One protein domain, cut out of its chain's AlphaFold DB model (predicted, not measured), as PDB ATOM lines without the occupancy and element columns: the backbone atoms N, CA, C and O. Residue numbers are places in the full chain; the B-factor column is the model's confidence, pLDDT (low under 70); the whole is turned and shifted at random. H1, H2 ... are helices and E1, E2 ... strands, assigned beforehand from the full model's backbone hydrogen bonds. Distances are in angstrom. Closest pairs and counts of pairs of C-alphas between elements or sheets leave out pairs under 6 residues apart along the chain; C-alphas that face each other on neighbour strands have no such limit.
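This is residues 20 to 127 of the 127 residues of an uncharacterized protein of Deinococcus indicus (UniProt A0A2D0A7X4). A two-stranded hairpin, E1 and E2, covers one end of a group of crossed helices, with H4 in the middle between the hairpin and the long helix H5. H2 and H3 fold into a helical hairpin that packs on H4, and H1 adjoins H4's last residues. The 108 printed residues hold E1, E2, H1, H2, H3, H4 and H5 in that order, mostly helix; the strands are antiparallel. The whole is compact, with a radius of gyration of the C-alphas of 13.8 A and spans of 39 by 34 by 19 A.

E1, residues 20 to 24, and E2, residues 30 to 36, form a hairpin at 155 degrees; N 21 and O 33 are 2.9 A apart, within hydrogen-bond range. H4, residues 87 to 98, comes closest to E1 at the C-alphas of Ala 89 and Ile 23, 6.9 A. H2, residues 56 to 69, touches H4 at a steep tilt of 58 degrees, closest at Arg 60 and Leu 90, C-alphas 7.6 A apart. H3, residues 77 to 85, touches H2, C-alphas of Ala 80 and Val 64 5.9 A apart, and H4 only at the corner, C-alphas of Val 84 and Leu 90 4.8 A apart. H1, residues 40 to 52, touches H4, C-alphas of Arg 43 and Leu 98 6.4 A apart. H5, residues 105 to 125, only just touches H2, with 3 pairs of C-alphas within 8 A, the closest Arg 118 and Asp 56, 7.2 A. In these five helices every O i to N i+4 pair is within hydrogen-bond range.

E1 begins at C-alpha 20 (-29.543, -9.042, 7.002). E2 is 19.1 A long, H2 20.1 A and H5 29.8 A, ending at C-alpha 125 (-8.676, -12.138, 36.194).

The farthest C-alphas, of Thr 39 and Ile 127, are 42.2 A apart. The printed part has no cut and no long link. Residues 38, 40 and 87 to 127 have pLDDT under 70.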
ATOM      1  N   PRO A  20     -29.754  -7.637   6.689       74.38
ATOM      2  CA  PRO A  20     -29.543  -9.042   7.002       74.38
ATOM      3  C   PRO A  20     -28.246  -9.204   7.803       74.38
ATOM      4  O   PRO A  20     -27.196  -8.670   7.432       74.38
ATOM      5  N   LEU A  21     -28.309  -9.964   8.893       78.44
ATOM      6  CA  LEU A  21     -27.143 -10.365   9.675       78.44
ATOM      7  C   LEU A  21     -27.093 -11.886   9.785       78.44
ATOM      8  O   LEU A  21     -27.966 -12.508  10.380       78.44
ATOM      9  N   ASP A  22     -26.006 -12.454   9.272       81.69
ATOM     10  CA  ASP A  22     -25.708 -13.878   9.374       81.69
ATOM     11  C   ASP A  22     -24.594 -14.117  10.390       81.69
ATOM     12  O   ASP A  22     -23.462 -13.651  10.223       81.69
ATOM     13  N   ILE A  23     -24.886 -14.904  11.426       79.94
ATOM     14  CA  ILE A  23     -23.899 -15.293  12.435       79.94
ATOM     15  C   ILE A  23     -23.652 -16.791  12.358       79.94
ATOM     16  O   ILE A  23     -24.526 -17.611  12.629       79.94
ATOM     17  N   ARG A  24     -22.419 -17.176  12.027       79.88
ATOM     18  CA  ARG A  24     -22.031 -18.587  11.968       79.88
ATOM     19  C   ARG A  24     -21.754 -19.143  13.368       79.88
ATOM     20  O   ARG A  24     -20.744 -18.804  13.990       79.88
ATOM     21  N   LEU A  25     -22.615 -20.047  13.831       79.75
ATOM     22  CA  LEU A  25     -22.460 -20.747  15.106       79.75
ATOM     23  C   LEU A  25     -21.507 -21.948  14.966       79.75
ATOM     24  O   LEU A  25     -20.532 -22.058  15.714       79.75
ATOM     25  N   THR A  26     -21.719 -22.797  13.962       79.81
ATOM     26  CA  THR A  26     -20.861 -23.954  13.629       79.81
ATOM     27  C   THR A  26     -20.620 -24.027  12.116       79.81
ATOM     28  O   THR A  26     -21.077 -23.156  11.380       79.81
ATOM     29  N   ALA A  27     -19.871 -25.025  11.631       78.00
ATOM     30  CA  ALA A  27     -19.631 -25.199  10.194       78.00
ATOM     31  C   ALA A  27     -20.943 -25.321   9.390       78.00
ATOM     32  O   ALA A  27     -21.037 -24.737   8.313       78.00
ATOM     33  N   ASP A  28     -21.953 -25.974   9.973       84.38
ATOM     34  CA  ASP A  28     -23.228 -26.284   9.317       84.38
ATOM     35  C   ASP A  28     -24.413 -25.460   9.855       84.38
ATOM     36  O   ASP A  28     -25.529 -25.586   9.357       84.38
ATOM     37  N   ARG A  29     -24.196 -24.601  10.867       85.06
ATOM     38  CA  ARG A  29     -25.250 -23.769  11.474       85.06
ATOM     39  C   ARG A  29     -24.921 -22.287  11.367       85.06
ATOM     40  O   ARG A  29     -23.993 -21.787  12.011       85.06
ATOM     41  N   VAL A  30     -25.733 -21.585  10.584       85.31
ATOM     42  CA  VAL A  30     -25.757 -20.124  10.476       85.31
ATOM     43  C   VAL A  30     -27.094 -19.640  11.025       85.31
ATOM     44  O   VAL A  30     -28.132 -20.204  10.694       85.31
ATOM     45  N   LEU A  31     -27.044 -18.640  11.900       83.81
ATOM     46  CA  LEU A  31     -28.209 -17.964  12.452       83.81
ATOM     47  C   LEU A  31     -28.485 -16.729  11.602       83.81
ATOM     48  O   LEU A  31     -27.566 -15.934  11.388       83.81
ATOM     49  N   HIS A  32     -29.722 -16.590  11.138       82.50
ATOM     50  CA  HIS A  32     -30.153 -15.479  10.303       82.50
ATOM     51  C   HIS A  32     -31.018 -14.508  11.108       82.50
ATOM     52  O   HIS A  32     -31.929 -14.926  11.831       82.50
ATOM     53  N   PHE A  33     -30.730 -13.216  10.971       82.75
ATOM     54  CA  PHE A  33     -31.458 -12.137  11.628       82.75
ATOM     55  C   PHE A  33     -31.827 -11.060  10.609       82.75
ATOM     56  O   PHE A  33     -30.972 -10.596   9.850       82.75
ATOM     57  N   GLU A  34     -33.083 -10.624  10.641       79.50
ATOM     58  CA  GLU A  34     -33.590  -9.525   9.819       79.50
ATOM     59  C   GLU A  34     -33.692  -8.272  10.686       79.50
ATOM     60  O   GLU A  34     -34.657  -8.067  11.423       79.50
ATOM     61  N   ILE A  35     -32.655  -7.437  10.653       77.19
ATOM     62  CA  ILE A  35     -32.550  -6.309  11.578       77.19
ATOM     63  C   ILE A  35     -33.265  -5.097  10.992       77.19
ATOM     64  O   ILE A  35     -32.796  -4.573   9.986       77.19
ATOM     65  N   PRO A  36     -34.343  -4.584  11.605       72.12
ATOM     66  CA  PRO A  36     -35.011  -3.395  11.097       72.12
ATOM     67  C   PRO A  36     -34.104  -2.165  11.208       72.12
ATOM     68  O   PRO A  36     -33.422  -1.960  12.217       72.12
ATOM     69  N   GLU A  37     -34.128  -1.306  10.187       71.44
ATOM     70  CA  GLU A  37     -33.545   0.028  10.262       71.44
ATOM     71  C   GLU A  37     -34.194   0.787  11.419       71.44
ATOM     72  O   GLU A  37     -35.405   1.003  11.470       71.44
ATOM     73  N   ARG A  38     -33.356   1.210  12.362       69.44
ATOM     74  CA  ARG A  38     -33.776   2.000  13.516       69.44
ATOM     75  C   ARG A  38     -33.682   3.482  13.202       69.44
ATOM     76  O   ARG A  38     -32.671   3.947  12.664       69.44
ATOM     77  N   THR A  39     -34.677   4.243  13.646       73.12
ATOM     78  CA  THR A  39     -34.623   5.708  13.631       73.12
ATOM     79  C   THR A  39     -33.495   6.236  14.521       73.12
ATOM     80  O   THR A  39     -33.043   5.572  15.455       73.12
ATOM     81  N   ASP A  40     -33.048   7.467  14.273       69.31
ATOM     82  CA  ASP A  40     -31.986   8.120  15.054       69.31
ATOM     83  C   ASP A  40     -32.309   8.162  16.556       69.31
ATOM     84  O   ASP A  40     -31.428   7.967  17.395       69.31
ATOM     85  N   VAL A  41     -33.588   8.347  16.899       74.12
ATOM     86  CA  VAL A  41     -34.082   8.375  18.282       74.12
ATOM     87  C   VAL A  41     -33.968   7.002  18.943       74.12
ATOM     88  O   VAL A  41     -33.520   6.899  20.085       74.12
ATOM     89  N   GLU A  42     -34.349   5.934  18.242       73.56
ATOM     90  CA  GLU A  42     -34.236   4.565  18.754       73.56
ATOM     91  C   GLU A  42     -32.776   4.149  18.923       73.56
ATOM     92  O   GLU A  42     -32.431   3.514  19.923       73.56
ATOM     93  N   ARG A  43     -31.903   4.562  17.994       72.12
ATOM     94  CA  ARG A  43     -30.456   4.344  18.108       72.12
ATOM     95  C   ARG A  43     -29.875   5.081  19.311       72.12
ATOM     96  O   ARG A  43     -29.159   4.467  20.096       72.12
ATOM     97  N   ALA A  44     -30.220   6.353  19.511       70.56
ATOM     98  CA  ALA A  44     -29.747   7.131  20.655       70.56
ATOM     99  C   ALA A  44     -30.169   6.508  21.998       70.56
ATOM    100  O   ALA A  44     -29.350   6.396  22.909       70.56
ATOM    101  N   ARG A  45     -31.416   6.024  22.105       78.00
ATOM    102  CA  ARG A  45     -31.890   5.296  23.297       78.00
ATOM    103  C   ARG A  45     -31.112   4.004  23.531       78.00
ATOM    104  O   ARG A  45     -30.797   3.689  24.675       78.00
ATOM    105  N   MET A  46     -30.795   3.267  22.466       74.69
ATOM    106  CA  MET A  46     -30.013   2.036  22.568       74.69
ATOM    107  C   MET A  46     -28.578   2.317  23.021       74.69
ATOM    108  O   MET A  46     -28.093   1.654  23.933       74.69
ATOM    109  N   VAL A  47     -27.924   3.334  22.448       73.94
ATOM    110  CA  VAL A  47     -26.587   3.785  22.871       73.94
ATOM    111  C   VAL A  47     -26.599   4.164  24.345       73.94
ATOM    112  O   VAL A  47     -25.792   3.644  25.108       73.94
ATOM    113  N   GLN A  48     -27.557   4.990  24.768       76.25
ATOM    114  CA  GLN A  48     -27.683   5.390  26.166       76.25
ATOM    115  C   GLN A  48     -27.890   4.176  27.082       76.25
ATOM    116  O   GLN A  48     -27.246   4.074  28.122       76.25
ATOM    117  N   ARG A  49     -28.735   3.215  26.680       79.38
ATOM    118  CA  ARG A  49     -28.934   1.963  27.422       79.38
ATOM    119  C   ARG A  49     -27.621   1.193  27.550       79.38
ATOM    120  O   ARG A  49     -27.260   0.846  28.668       79.38
ATOM    121  N   LEU A  50     -26.885   0.984  26.459       74.50
ATOM    122  CA  LEU A  50     -25.593   0.284  26.465       74.50
ATOM    123  C   LEU A  50     -24.537   1.003  27.320       74.50
ATOM    124  O   LEU A  50     -23.775   0.345  28.024       74.50
ATOM    125  N   GLU A  51     -24.513   2.337  27.312       72.31
ATOM    126  CA  GLU A  51     -23.608   3.134  28.148       72.31
ATOM    127  C   GLU A  51     -23.921   3.029  29.646       72.31
ATOM    128  O   GLU A  51     -23.007   3.157  30.462       72.31
ATOM    129  N   THR A  52     -25.182   2.773  30.016       79.38
ATOM    130  CA  THR A  52     -25.582   2.550  31.416       79.38
ATOM    131  C   THR A  52     -25.272   1.143  31.927       79.38
ATOM    132  O   THR A  52     -25.297   0.921  33.137       79.38
ATOM    133  N   LEU A  53     -24.968   0.189  31.038       79.31
ATOM    134  CA  LEU A  53     -24.637  -1.178  31.439       79.31
ATOM    135  C   LEU A  53     -23.223  -1.234  32.010       79.31
ATOM    136  O   LEU A  53     -22.245  -0.917  31.330       79.31
ATOM    137  N   THR A  54     -23.113  -1.703  33.248       72.19
ATOM    138  CA  THR A  54     -21.837  -1.826  33.966       72.19
ATOM    139  C   THR A  54     -21.242  -3.229  33.881       72.19
ATOM    140  O   THR A  54     -20.050  -3.388  34.122       72.19
ATOM    141  N   SER A  55     -22.033  -4.232  33.479       76.88
ATOM    142  CA  SER A  55     -21.596  -5.622  33.325       76.88
ATOM    143  C   SER A  55     -21.648  -6.102  31.873       76.88
ATOM    144  O   SER A  55     -22.586  -5.813  31.120       76.88
ATOM    145  N   ASP A  56     -20.654  -6.903  31.496       71.81
ATOM    146  CA  ASP A  56     -20.609  -7.578  30.199       71.81
ATOM    147  C   ASP A  56     -21.770  -8.554  30.025       71.81
ATOM    148  O   ASP A  56     -22.312  -8.673  28.933       71.81
ATOM    149  N   ASP A  57     -22.188  -9.228  31.095       78.38
ATOM    150  CA  ASP A  57     -23.244 -10.240  31.011       78.38
ATOM    151  C   ASP A  57     -24.598  -9.572  30.766       78.38
ATOM    152  O   ASP A  57     -25.364 -10.024  29.923       78.38
ATOM    153  N   GLN A  58     -24.817  -8.395  31.360       80.31
ATOM    154  CA  GLN A  58     -25.967  -7.549  31.036       80.31
ATOM    155  C   GLN A  58     -25.916  -7.047  29.589       80.31
ATOM    156  O   GLN A  58     -26.944  -6.983  28.923       80.31
ATOM    157  N   THR A  59     -24.726  -6.705  29.081       78.06
ATOM    158  CA  THR A  59     -24.552  -6.285  27.679       78.06
ATOM    159  C   THR A  59     -24.891  -7.427  26.726       78.06
ATOM    160  O   THR A  59     -25.603  -7.219  25.743       78.06
ATOM    161  N   ARG A  60     -24.443  -8.646  27.038       80.94
ATOM    162  CA  ARG A  60     -24.763  -9.850  26.266       80.94
ATOM    163  C   ARG A  60     -26.246 -10.185  26.333       80.94
ATOM    164  O   ARG A  60     -26.829 -10.414  25.284       80.94
ATOM    165  N   ASP A  61     -26.861 -10.147  27.508       83.06
ATOM    166  CA  ASP A  61     -28.285 -10.454  27.666       83.06
ATOM    167  C   ASP A  61     -29.159  -9.447  26.896       83.06
ATOM    168  O   ASP A  61     -30.025  -9.857  26.129       83.06
ATOM    169  N   VAL A  62     -28.864  -8.143  26.979       81.75
ATOM    170  CA  VAL A  62     -29.560  -7.111  26.180       81.75
ATOM    171  C   VAL A  62     -29.369  -7.333  24.677       81.75
ATOM    172  O   VAL A  62     -30.301  -7.141  23.898       81.75
ATOM    173  N   THR A  63     -28.171  -7.750  24.266       81.00
ATOM    174  CA  THR A  63     -27.868  -8.054  22.862       81.00
ATOM    175  C   THR A  63     -28.634  -9.288  22.374       81.00
ATOM    176  O   THR A  63     -29.162  -9.282  21.266       81.00
ATOM    177  N   VAL A  64     -28.725 -10.334  23.200       85.69
ATOM    178  CA  VAL A  64     -29.470 -11.567  22.900       85.69
ATOM    179  C   VAL A  64     -30.965 -11.292  22.812       85.69
ATOM    180  O   VAL A  64     -31.599 -11.743  21.864       85.69
ATOM    181  N   ASP A  65     -31.521 -10.541  23.762       86.00
ATOM    182  CA  ASP A  65     -32.943 -10.185  23.764       86.00
ATOM    183  C   ASP A  65     -33.320  -9.463  22.478       86.00
ATOM    184  O   ASP A  65     -34.298  -9.816  21.825       86.00
ATOM    185  N   TRP A  66     -32.478  -8.523  22.055       81.50
ATOM    186  CA  TRP A  66     -32.688  -7.825  20.803       81.50
ATOM    187  C   TRP A  66     -32.551  -8.722  19.565       81.50
ATOM    188  O   TRP A  66     -33.360  -8.625  18.645       81.50
ATOM    189  N   LEU A  67     -31.543  -9.600  19.524       81.50
ATOM    190  CA  LEU A  67     -31.397 -10.544  18.414       81.50
ATOM    191  C   LEU A  67     -32.640 -11.420  18.273       81.50
ATOM    192  O   LEU A  67     -33.089 -11.648  17.159       81.50
ATOM    193  N   MET A  68     -33.220 -11.860  19.391       86.69
ATOM    194  CA  MET A  68     -34.438 -12.668  19.398       86.69
ATOM    195  C   MET A  68     -35.678 -11.910  18.910       86.69
ATOM    196  O   MET A  68     -36.567 -12.537  18.345       86.69
ATOM    197  N   GLU A  69     -35.739 -10.585  19.074       84.06
ATOM    198  CA  GLU A  69     -36.796  -9.749  18.473       84.06
ATOM    199  C   GLU A  69     -36.705  -9.707  16.937       84.06
ATOM    200  O   GLU A  69     -37.714  -9.489  16.271       84.06
ATOM    201  N   CYS A  70     -35.505  -9.916  16.384       80.38
ATOM    202  CA  CYS A  70     -35.199  -9.829  14.949       80.38
ATOM    203  C   CYS A  70     -34.910 -11.204  14.317       80.38
ATOM    204  O   CYS A  70     -34.473 -11.298  13.168       80.38
ATOM    205  N   ALA A  71     -35.057 -12.271  15.097       82.88
ATOM    206  CA  ALA A  71     -34.644 -13.610  14.726       82.88
ATOM    207  C   ALA A  71     -35.654 -14.275  13.792       82.88
ATOM    208  O   ALA A  71     -36.867 -14.167  13.983       82.88
ATOM    209  N   ALA A  72     -35.145 -15.047  12.830       78.00
ATOM    210  CA  ALA A  72     -35.971 -16.006  12.115       78.00
ATOM    211  C   ALA A  72     -36.568 -17.038  13.095       78.00
ATOM    212  O   ALA A  72     -35.988 -17.353  14.138       78.00
ATOM    213  N   SER A  73     -37.735 -17.590  12.755       77.69
ATOM    214  CA  SER A  73     -38.513 -18.487  13.629       77.69
ATOM    215  C   SER A  73     -37.788 -19.771  14.062       77.69
ATOM    216  O   SER A  73     -38.252 -20.456  14.969       77.69
ATOM    217  N   ASP A  74     -36.685 -20.127  13.403       85.25
ATOM    218  CA  ASP A  74     -35.881 -21.317  13.673       85.25
ATOM    219  C   ASP A  74     -34.682 -21.058  14.604       85.25
ATOM    220  O   ASP A  74     -33.959 -22.000  14.935       85.25
ATOM    221  N   VAL A  75     -34.441 -19.809  15.015       85.00
ATOM    222  CA  VAL A  75     -33.341 -19.444  15.917       85.00
ATOM    223  C   VAL A  75     -33.810 -19.511  17.367       85.00
ATOM    224  O   VAL A  75     -34.820 -18.925  17.751       85.00
ATOM    225  N   THR A  76     -33.044 -20.204  18.207       89.62
ATOM    226  CA  THR A  76     -33.323 -20.287  19.645       89.62
ATOM    227  C   THR A  76     -32.531 -19.254  20.450       89.62
ATOM    228  O   THR A  76     -31.425 -18.848  20.085       89.62
ATOM    229  N   ARG A  77     -33.059 -18.874  21.624       87.06
ATOM    230  CA  ARG A  77     -32.372 -17.953  22.550       87.06
ATOM    231  C   ARG A  77     -31.011 -18.478  23.002       87.06
ATOM    232  O   ARG A  77     -30.089 -17.692  23.192       87.06
ATOM    233  N   GLU A  78     -30.879 -19.791  23.157       87.56
ATOM    234  CA  GLU A  78     -29.615 -20.423  23.541       87.56
ATOM    235  C   GLU A  78     -28.580 -20.347  22.409       87.56
ATOM    236  O   GLU A  78     -27.430 -19.996  22.657       87.56
ATOM    237  N   GLU A  79     -28.980 -20.567  21.155       86.62
ATOM    238  CA  GLU A  79     -28.089 -20.380  20.001       86.62
ATOM    239  C   GLU A  79     -27.646 -18.921  19.851       86.62
ATOM    240  O   GLU A  79     -26.462 -18.655  19.633       86.62
ATOM    241  N   ALA A  80     -28.566 -17.967  20.035       84.50
ATOM    242  CA  ALA A  80     -28.236 -16.545  20.047       84.50
ATOM    243  C   ALA A  80     -27.264 -16.207  21.191       84.50
ATOM    244  O   ALA A  80     -26.291 -15.476  20.991       84.50
ATOM    245  N   ARG A  81     -27.452 -16.796  22.378       85.06
ATOM    246  CA  ARG A  81     -26.536 -16.636  23.514       85.06
ATOM    247  C   ARG A  81     -25.146 -17.177  23.209       85.06
ATOM    248  O   ARG A  81     -24.161 -16.483  23.452       85.06
ATOM    249  N   GLN A  82     -25.052 -18.376  22.641       83.38
ATOM    250  CA  GLN A  82     -23.779 -18.981  22.246       83.38
ATOM    251  C   GLN A  82     -23.076 -18.179  21.148       83.38
ATOM    252  O   GLN A  82     -21.853 -18.032  21.169       83.38
ATOM    253  N   ALA A  83     -23.837 -17.612  20.212       78.81
ATOM    254  CA  ALA A  83     -23.302 -16.706  19.210       78.81
ATOM    255  C   ALA A  83     -22.701 -15.451  19.867       78.81
ATOM    256  O   ALA A  83     -21.542 -15.126  19.619       78.81
ATOM    257  N   VAL A  84     -23.437 -14.804  20.773       78.00
ATOM    258  CA  VAL A  84     -23.023 -13.572  21.467       78.00
ATOM    259  C   VAL A  84     -21.915 -13.802  22.513       78.00
ATOM    260  O   VAL A  84     -21.177 -12.876  22.857       78.00
ATOM    261  N   GLN A  85     -21.710 -15.036  22.989       76.38
ATOM    262  CA  GLN A  85     -20.545 -15.386  23.814       76.38
ATOM    263  C   GLN A  85     -19.218 -15.213  23.060       76.38
ATOM    264  O   GLN A  85     -18.188 -14.945  23.681       76.38
ATOM    265  N   ARG A  86     -19.215 -15.333  21.725       71.12
ATOM    266  CA  ARG A  86     -18.013 -15.096  20.917       71.12
ATOM    267  C   ARG A  86     -17.820 -13.596  20.715       71.12
ATOM    268  O   ARG A  86     -18.590 -12.953  20.010       71.12
ATOM    269  N   ASN A  87     -16.731 -13.059  21.262       63.31
ATOM    270  CA  ASN A  87     -16.382 -11.632  21.209       63.31
ATOM    271  C   ASN A  87     -16.487 -11.014  19.801       63.31
ATOM    272  O   ASN A  87     -17.012  -9.918  19.647       63.31
ATOM    273  N   THR A  88     -16.062 -11.738  18.760       62.25
ATOM    274  CA  THR A  88     -16.151 -11.276  17.365       62.25
ATOM    275  C   THR A  88     -17.593 -11.113  16.884       62.25
ATOM    276  O   THR A  88     -17.898 -10.157  16.178       62.25
ATOM    277  N   ALA A  89     -18.483 -12.029  17.269       63.16
ATOM    278  CA  ALA A  89     -19.893 -11.978  16.900       63.16
ATOM    279  C   ALA A  89     -20.627 -10.898  17.701       63.16
ATOM    280  O   ALA A  89     -21.403 -10.151  17.124       63.16
ATOM    281  N   LEU A  90     -20.313 -10.727  18.989       67.81
ATOM    282  CA  LEU A  90     -20.828  -9.614  19.793       67.81
ATOM    283  C   LEU A  90     -20.467  -8.254  19.174       67.81
ATOM    284  O   LEU A  90     -21.338  -7.404  19.027       67.81
ATOM    285  N   SER A  91     -19.217  -8.060  18.740       62.66
ATOM    286  CA  SER A  91     -18.808  -6.831  18.045       62.66
ATOM    287  C   SER A  91     -19.536  -6.627  16.714       62.66
ATOM    288  O   SER A  91     -19.898  -5.501  16.394       62.66
ATOM    289  N   GLN A  92     -19.779  -7.692  15.945       63.44
ATOM    290  CA  GLN A  92     -20.552  -7.618  14.699       63.44
ATOM    291  C   GLN A  92     -22.013  -7.253  14.966       63.44
ATOM    292  O   GLN A  92     -22.545  -6.351  14.328       63.44
ATOM    293  N   VAL A  93     -22.638  -7.904  15.944       66.50
ATOM    294  CA  VAL A  93     -24.023  -7.642  16.340       66.50
ATOM    295  C   VAL A  93     -24.171  -6.211  16.829       66.50
ATOM    296  O   VAL A  93     -25.083  -5.520  16.398       66.50
ATOM    297  N   LEU A  94     -23.251  -5.737  17.668       67.19
ATOM    298  CA  LEU A  94     -23.243  -4.353  18.130       67.19
ATOM    299  C   LEU A  94     -22.995  -3.367  16.997       67.19
ATOM    300  O   LEU A  94     -23.620  -2.313  16.963       67.19
ATOM    301  N   ALA A  95     -22.132  -3.712  16.043       63.47
ATOM    302  CA  ALA A  95     -21.919  -2.872  14.883       63.47
ATOM    303  C   ALA A  95     -23.203  -2.709  14.065       63.47
ATOM    304  O   ALA A  95     -23.538  -1.580  13.712       63.47
ATOM    305  N   VAL A  96     -23.954  -3.791  13.827       64.69
ATOM    306  CA  VAL A  96     -25.234  -3.738  13.100       64.69
ATOM    307  C   VAL A  96     -26.344  -3.090  13.939       64.69
ATOM    308  O   VAL A  96     -27.057  -2.229  13.442       64.69
ATOM    309  N   LEU A  97     -26.421  -3.376  15.240       65.44
ATOM    310  CA  LEU A  97     -27.302  -2.696  16.208       65.44
ATOM    311  C   LEU A  97     -27.180  -1.173  16.158       65.44
ATOM    312  O   LEU A  97     -28.165  -0.445  16.287       65.44
ATOM    313  N   LEU A  98     -25.941  -0.699  16.034       61.56
ATOM    314  CA  LEU A  98     -25.595   0.715  16.051       61.56
ATOM    315  C   LEU A  98     -25.606   1.339  14.649       61.56
ATOM    316  O   LEU A  98     -25.538   2.565  14.544       61.56
ATOM    317  N   SER A  99     -25.726   0.537  13.584       58.69
ATOM    318  CA  SER A  99     -25.754   1.009  12.196       58.69
ATOM    319  C   SER A  99     -27.093   0.738  11.501       58.69
ATOM    320  O   SER A  99     -27.407  -0.374  11.112       58.69
ATOM    321  N   GLY A 100     -27.853   1.810  11.245       53.75
ATOM    322  CA  GLY A 100     -28.679   1.915  10.022       53.75
ATOM    323  C   GLY A 100     -27.897   2.559   8.860       53.75
ATOM    324  O   GLY A 100     -28.215   2.396   7.691       53.75
ATOM    325  N   ARG A 101     -26.818   3.269   9.209       48.53
ATOM    326  CA  ARG A 101     -25.652   3.702   8.424       48.53
ATOM    327  C   ARG A 101     -24.482   3.750   9.412       48.53
ATOM    328  O   ARG A 101     -24.744   3.889  10.608       48.53
ATOM    329  N   LEU A 102     -23.239   3.599   8.936       43.41
ATOM    330  CA  LEU A 102     -22.009   3.619   9.754       43.41
ATOM    331  C   LEU A 102     -22.141   4.630  10.915       43.41
ATOM    332  O   LEU A 102     -22.262   5.825  10.631       43.41
ATOM    333  N   PRO A 103     -22.182   4.194  12.192       51.59
ATOM    334  CA  PRO A 103     -22.210   5.124  13.309       51.59
ATOM    335  C   PRO A 103     -20.974   6.011  13.247       51.59
ATOM    336  O   PRO A 103     -19.953   5.617  12.676       51.59
ATOM    337  N   ASP A 104     -21.070   7.202  13.844       56.66
ATOM    338  CA  ASP A 104     -19.910   8.072  14.020       56.66
ATOM    339  C   ASP A 104     -18.742   7.211  14.542       56.66
ATOM    340  O   ASP A 104     -18.885   6.585  15.603       56.66
ATOM    341  N   PRO A 105     -17.615   7.130  13.807       57.38
ATOM    342  CA  PRO A 105     -16.488   6.279  14.169       57.38
ATOM    343  C   PRO A 105     -16.034   6.485  15.616       57.38
ATOM    344  O   PRO A 105     -15.629   5.534  16.270       57.38
ATOM    345  N   LYS A 106     -16.196   7.694  16.170       62.81
ATOM    346  CA  LYS A 106     -15.839   8.005  17.560       62.81
ATOM    347  C   LYS A 106     -16.768   7.350  18.578       62.81
ATOM    348  O   LYS A 106     -16.325   7.024  19.678       62.81
ATOM    349  N   VAL A 107     -18.050   7.190  18.249       63.56
ATOM    350  CA  VAL A 107     -19.024   6.496  19.106       63.56
ATOM    351  C   VAL A 107     -18.744   5.001  19.074       63.56
ATOM    352  O   VAL A 107     -18.693   4.373  20.133       63.56
ATOM    353  N   MET A 108     -18.485   4.458  17.879       63.22
ATOM    354  CA  MET A 108     -18.121   3.054  17.718       63.22
ATOM    355  C   MET A 108     -16.819   2.729  18.450       63.22
ATOM    356  O   MET A 108     -16.808   1.814  19.265       63.22
ATOM    357  N   ASP A 109     -15.759   3.514  18.246       64.62
ATOM    358  CA  ASP A 109     -14.467   3.319  18.909       64.62
ATOM    359  C   ASP A 109     -14.597   3.412  20.427       64.62
ATOM    360  O   ASP A 109     -14.010   2.612  21.149       64.62
ATOM    361  N   ARG A 110     -15.409   4.340  20.947       67.94
ATOM    362  CA  ARG A 110     -15.607   4.484  22.394       67.94
ATOM    363  C   ARG A 110     -16.373   3.306  22.997       67.94
ATOM    364  O   ARG A 110     -16.003   2.842  24.074       67.94
ATOM    365  N   LEU A 111     -17.432   2.835  22.335       65.06
ATOM    366  CA  LEU A 111     -18.202   1.670  22.783       65.06
ATOM    367  C   LEU A 111     -17.364   0.392  22.685       65.06
ATOM    368  O   LEU A 111     -17.295  -0.365  23.653       65.06
ATOM    369  N   MET A 112     -16.668   0.205  21.564       65.69
ATOM    370  CA  MET A 112     -15.761  -0.917  21.333       65.69
ATOM    371  C   MET A 112     -14.604  -0.917  22.326       65.69
ATOM    372  O   MET A 112     -14.340  -1.957  22.911       65.69
ATOM    373  N   SER A 113     -13.965   0.226  22.590       66.94
ATOM    374  CA  SER A 113     -12.879   0.319  23.572       66.94
ATOM    375  C   SER A 113     -13.387   0.009  24.975       66.94
ATOM    376  O   SER A 113     -12.830  -0.858  25.628       66.94
ATOM    377  N   LYS A 114     -14.517   0.589  25.415       67.19
ATOM    378  CA  LYS A 114     -15.106   0.265  26.730       67.19
ATOM    379  C   LYS A 114     -15.479  -1.208  26.872       67.19
ATOM    380  O   LYS A 114     -15.474  -1.741  27.977       67.19
ATOM    381  N   MET A 115     -15.897  -1.858  25.792       64.69
ATOM    382  CA  MET A 115     -16.212  -3.283  25.817       64.69
ATOM    383  C   MET A 115     -14.964  -4.154  25.790       64.69
ATOM    384  O   MET A 115     -14.876  -5.090  26.576       64.69
ATOM    385  N   LEU A 116     -13.993  -3.831  24.939       61.03
ATOM    386  CA  LEU A 116     -12.707  -4.516  24.882       61.03
ATOM    387  C   LEU A 116     -11.946  -4.371  26.201       61.03
ATOM    388  O   LEU A 116     -11.424  -5.368  26.677       61.03
ATOM    389  N   ASP A 117     -11.955  -3.193  26.825       63.25
ATOM    390  CA  ASP A 117     -11.328  -2.940  28.126       63.25
ATOM    391  C   ASP A 117     -11.980  -3.782  29.232       63.25
ATOM    392  O   ASP A 117     -11.284  -4.423  30.018       63.25
ATOM    393  N   ARG A 118     -13.320  -3.855  29.266       64.88
ATOM    394  CA  ARG A 118     -14.044  -4.701  30.234       64.88
ATOM    395  C   ARG A 118     -13.777  -6.190  30.019       64.88
ATOM    396  O   ARG A 118     -13.492  -6.918  30.968       64.88
ATOM    397  N   MET A 119     -13.785  -6.629  28.763       55.06
ATOM    398  CA  MET A 119     -13.494  -8.013  28.397       55.06
ATOM    399  C   MET A 119     -12.034  -8.402  28.651       55.06
ATOM    400  O   MET A 119     -11.767  -9.526  29.073       55.06
ATOM    401  N   ALA A 120     -11.092  -7.491  28.404       54.44
ATOM    402  CA  ALA A 120      -9.680  -7.679  28.713       54.44
ATOM    403  C   ALA A 120      -9.469  -7.785  30.229       54.44
ATOM    404  O   ALA A 120      -8.719  -8.653  30.666       54.44
ATOM    405  N   GLY A 121     -10.195  -6.993  31.026       53.00
ATOM    406  CA  GLY A 121     -10.194  -7.097  32.488       53.00
ATOM    407  C   GLY A 121     -10.560  -8.498  32.990       53.00
ATOM    408  O   GLY A 121      -9.824  -9.072  33.785       53.00
ATOM    409  N   LYS A 122     -11.628  -9.106  32.453       46.62
ATOM    410  CA  LYS A 122     -12.037 -10.478  32.821       46.62
ATOM    411  C   LYS A 122     -11.068 -11.566  32.338       46.62
ATOM    412  O   LYS A 122     -10.957 -12.607  32.975       46.62
ATOM    413  N   LEU A 123     -10.375 -11.350  31.215       36.72
ATOM    414  CA  LEU A 123      -9.334 -12.267  30.728       36.72
ATOM    415  C   LEU A 123      -8.084 -12.242  31.613       36.72
ATOM    416  O   LEU A 123      -7.450 -13.277  31.773       36.72
ATOM    417  N   VAL A 124      -7.748 -11.086  32.191       44.19
ATOM    418  CA  VAL A 124      -6.633 -10.948  33.138       44.19
ATOM    419  C   VAL A 124      -6.979 -11.543  34.504       44.19
ATOM    420  O   VAL A 124      -6.103 -12.119  35.131       44.19
ATOM    421  N   GLU A 125      -8.236 -11.476  34.951       42.31
ATOM    422  CA  GLU A 125      -8.676 -12.138  36.194       42.31
ATOM    423  C   GLU A 125      -8.757 -13.672  36.088       42.31
ATOM    424  O   GLU A 125      -8.769 -14.359  37.108       42.31
ATOM    425  N   ALA A 126      -8.835 -14.216  34.871       35.16
ATOM    426  CA  ALA A 126      -8.932 -15.654  34.620       35.16
ATOM    427  C   ALA A 126      -7.569 -16.349  34.395       35.16
ATOM    428  O   ALA A 126      -7.553 -17.561  34.158       35.16
ATOM    429  N   ILE A 127      -6.456 -15.604  34.440       40.53
ATOM    430  CA  ILE A 127      -5.066 -16.095  34.345       40.53
ATOM    431  C   ILE A 127      -4.416 -16.003  35.725       40.53
ATOM    432  O   ILE A 127      -3.758 -16.993  36.115       40.53
TER     433      ILE A 127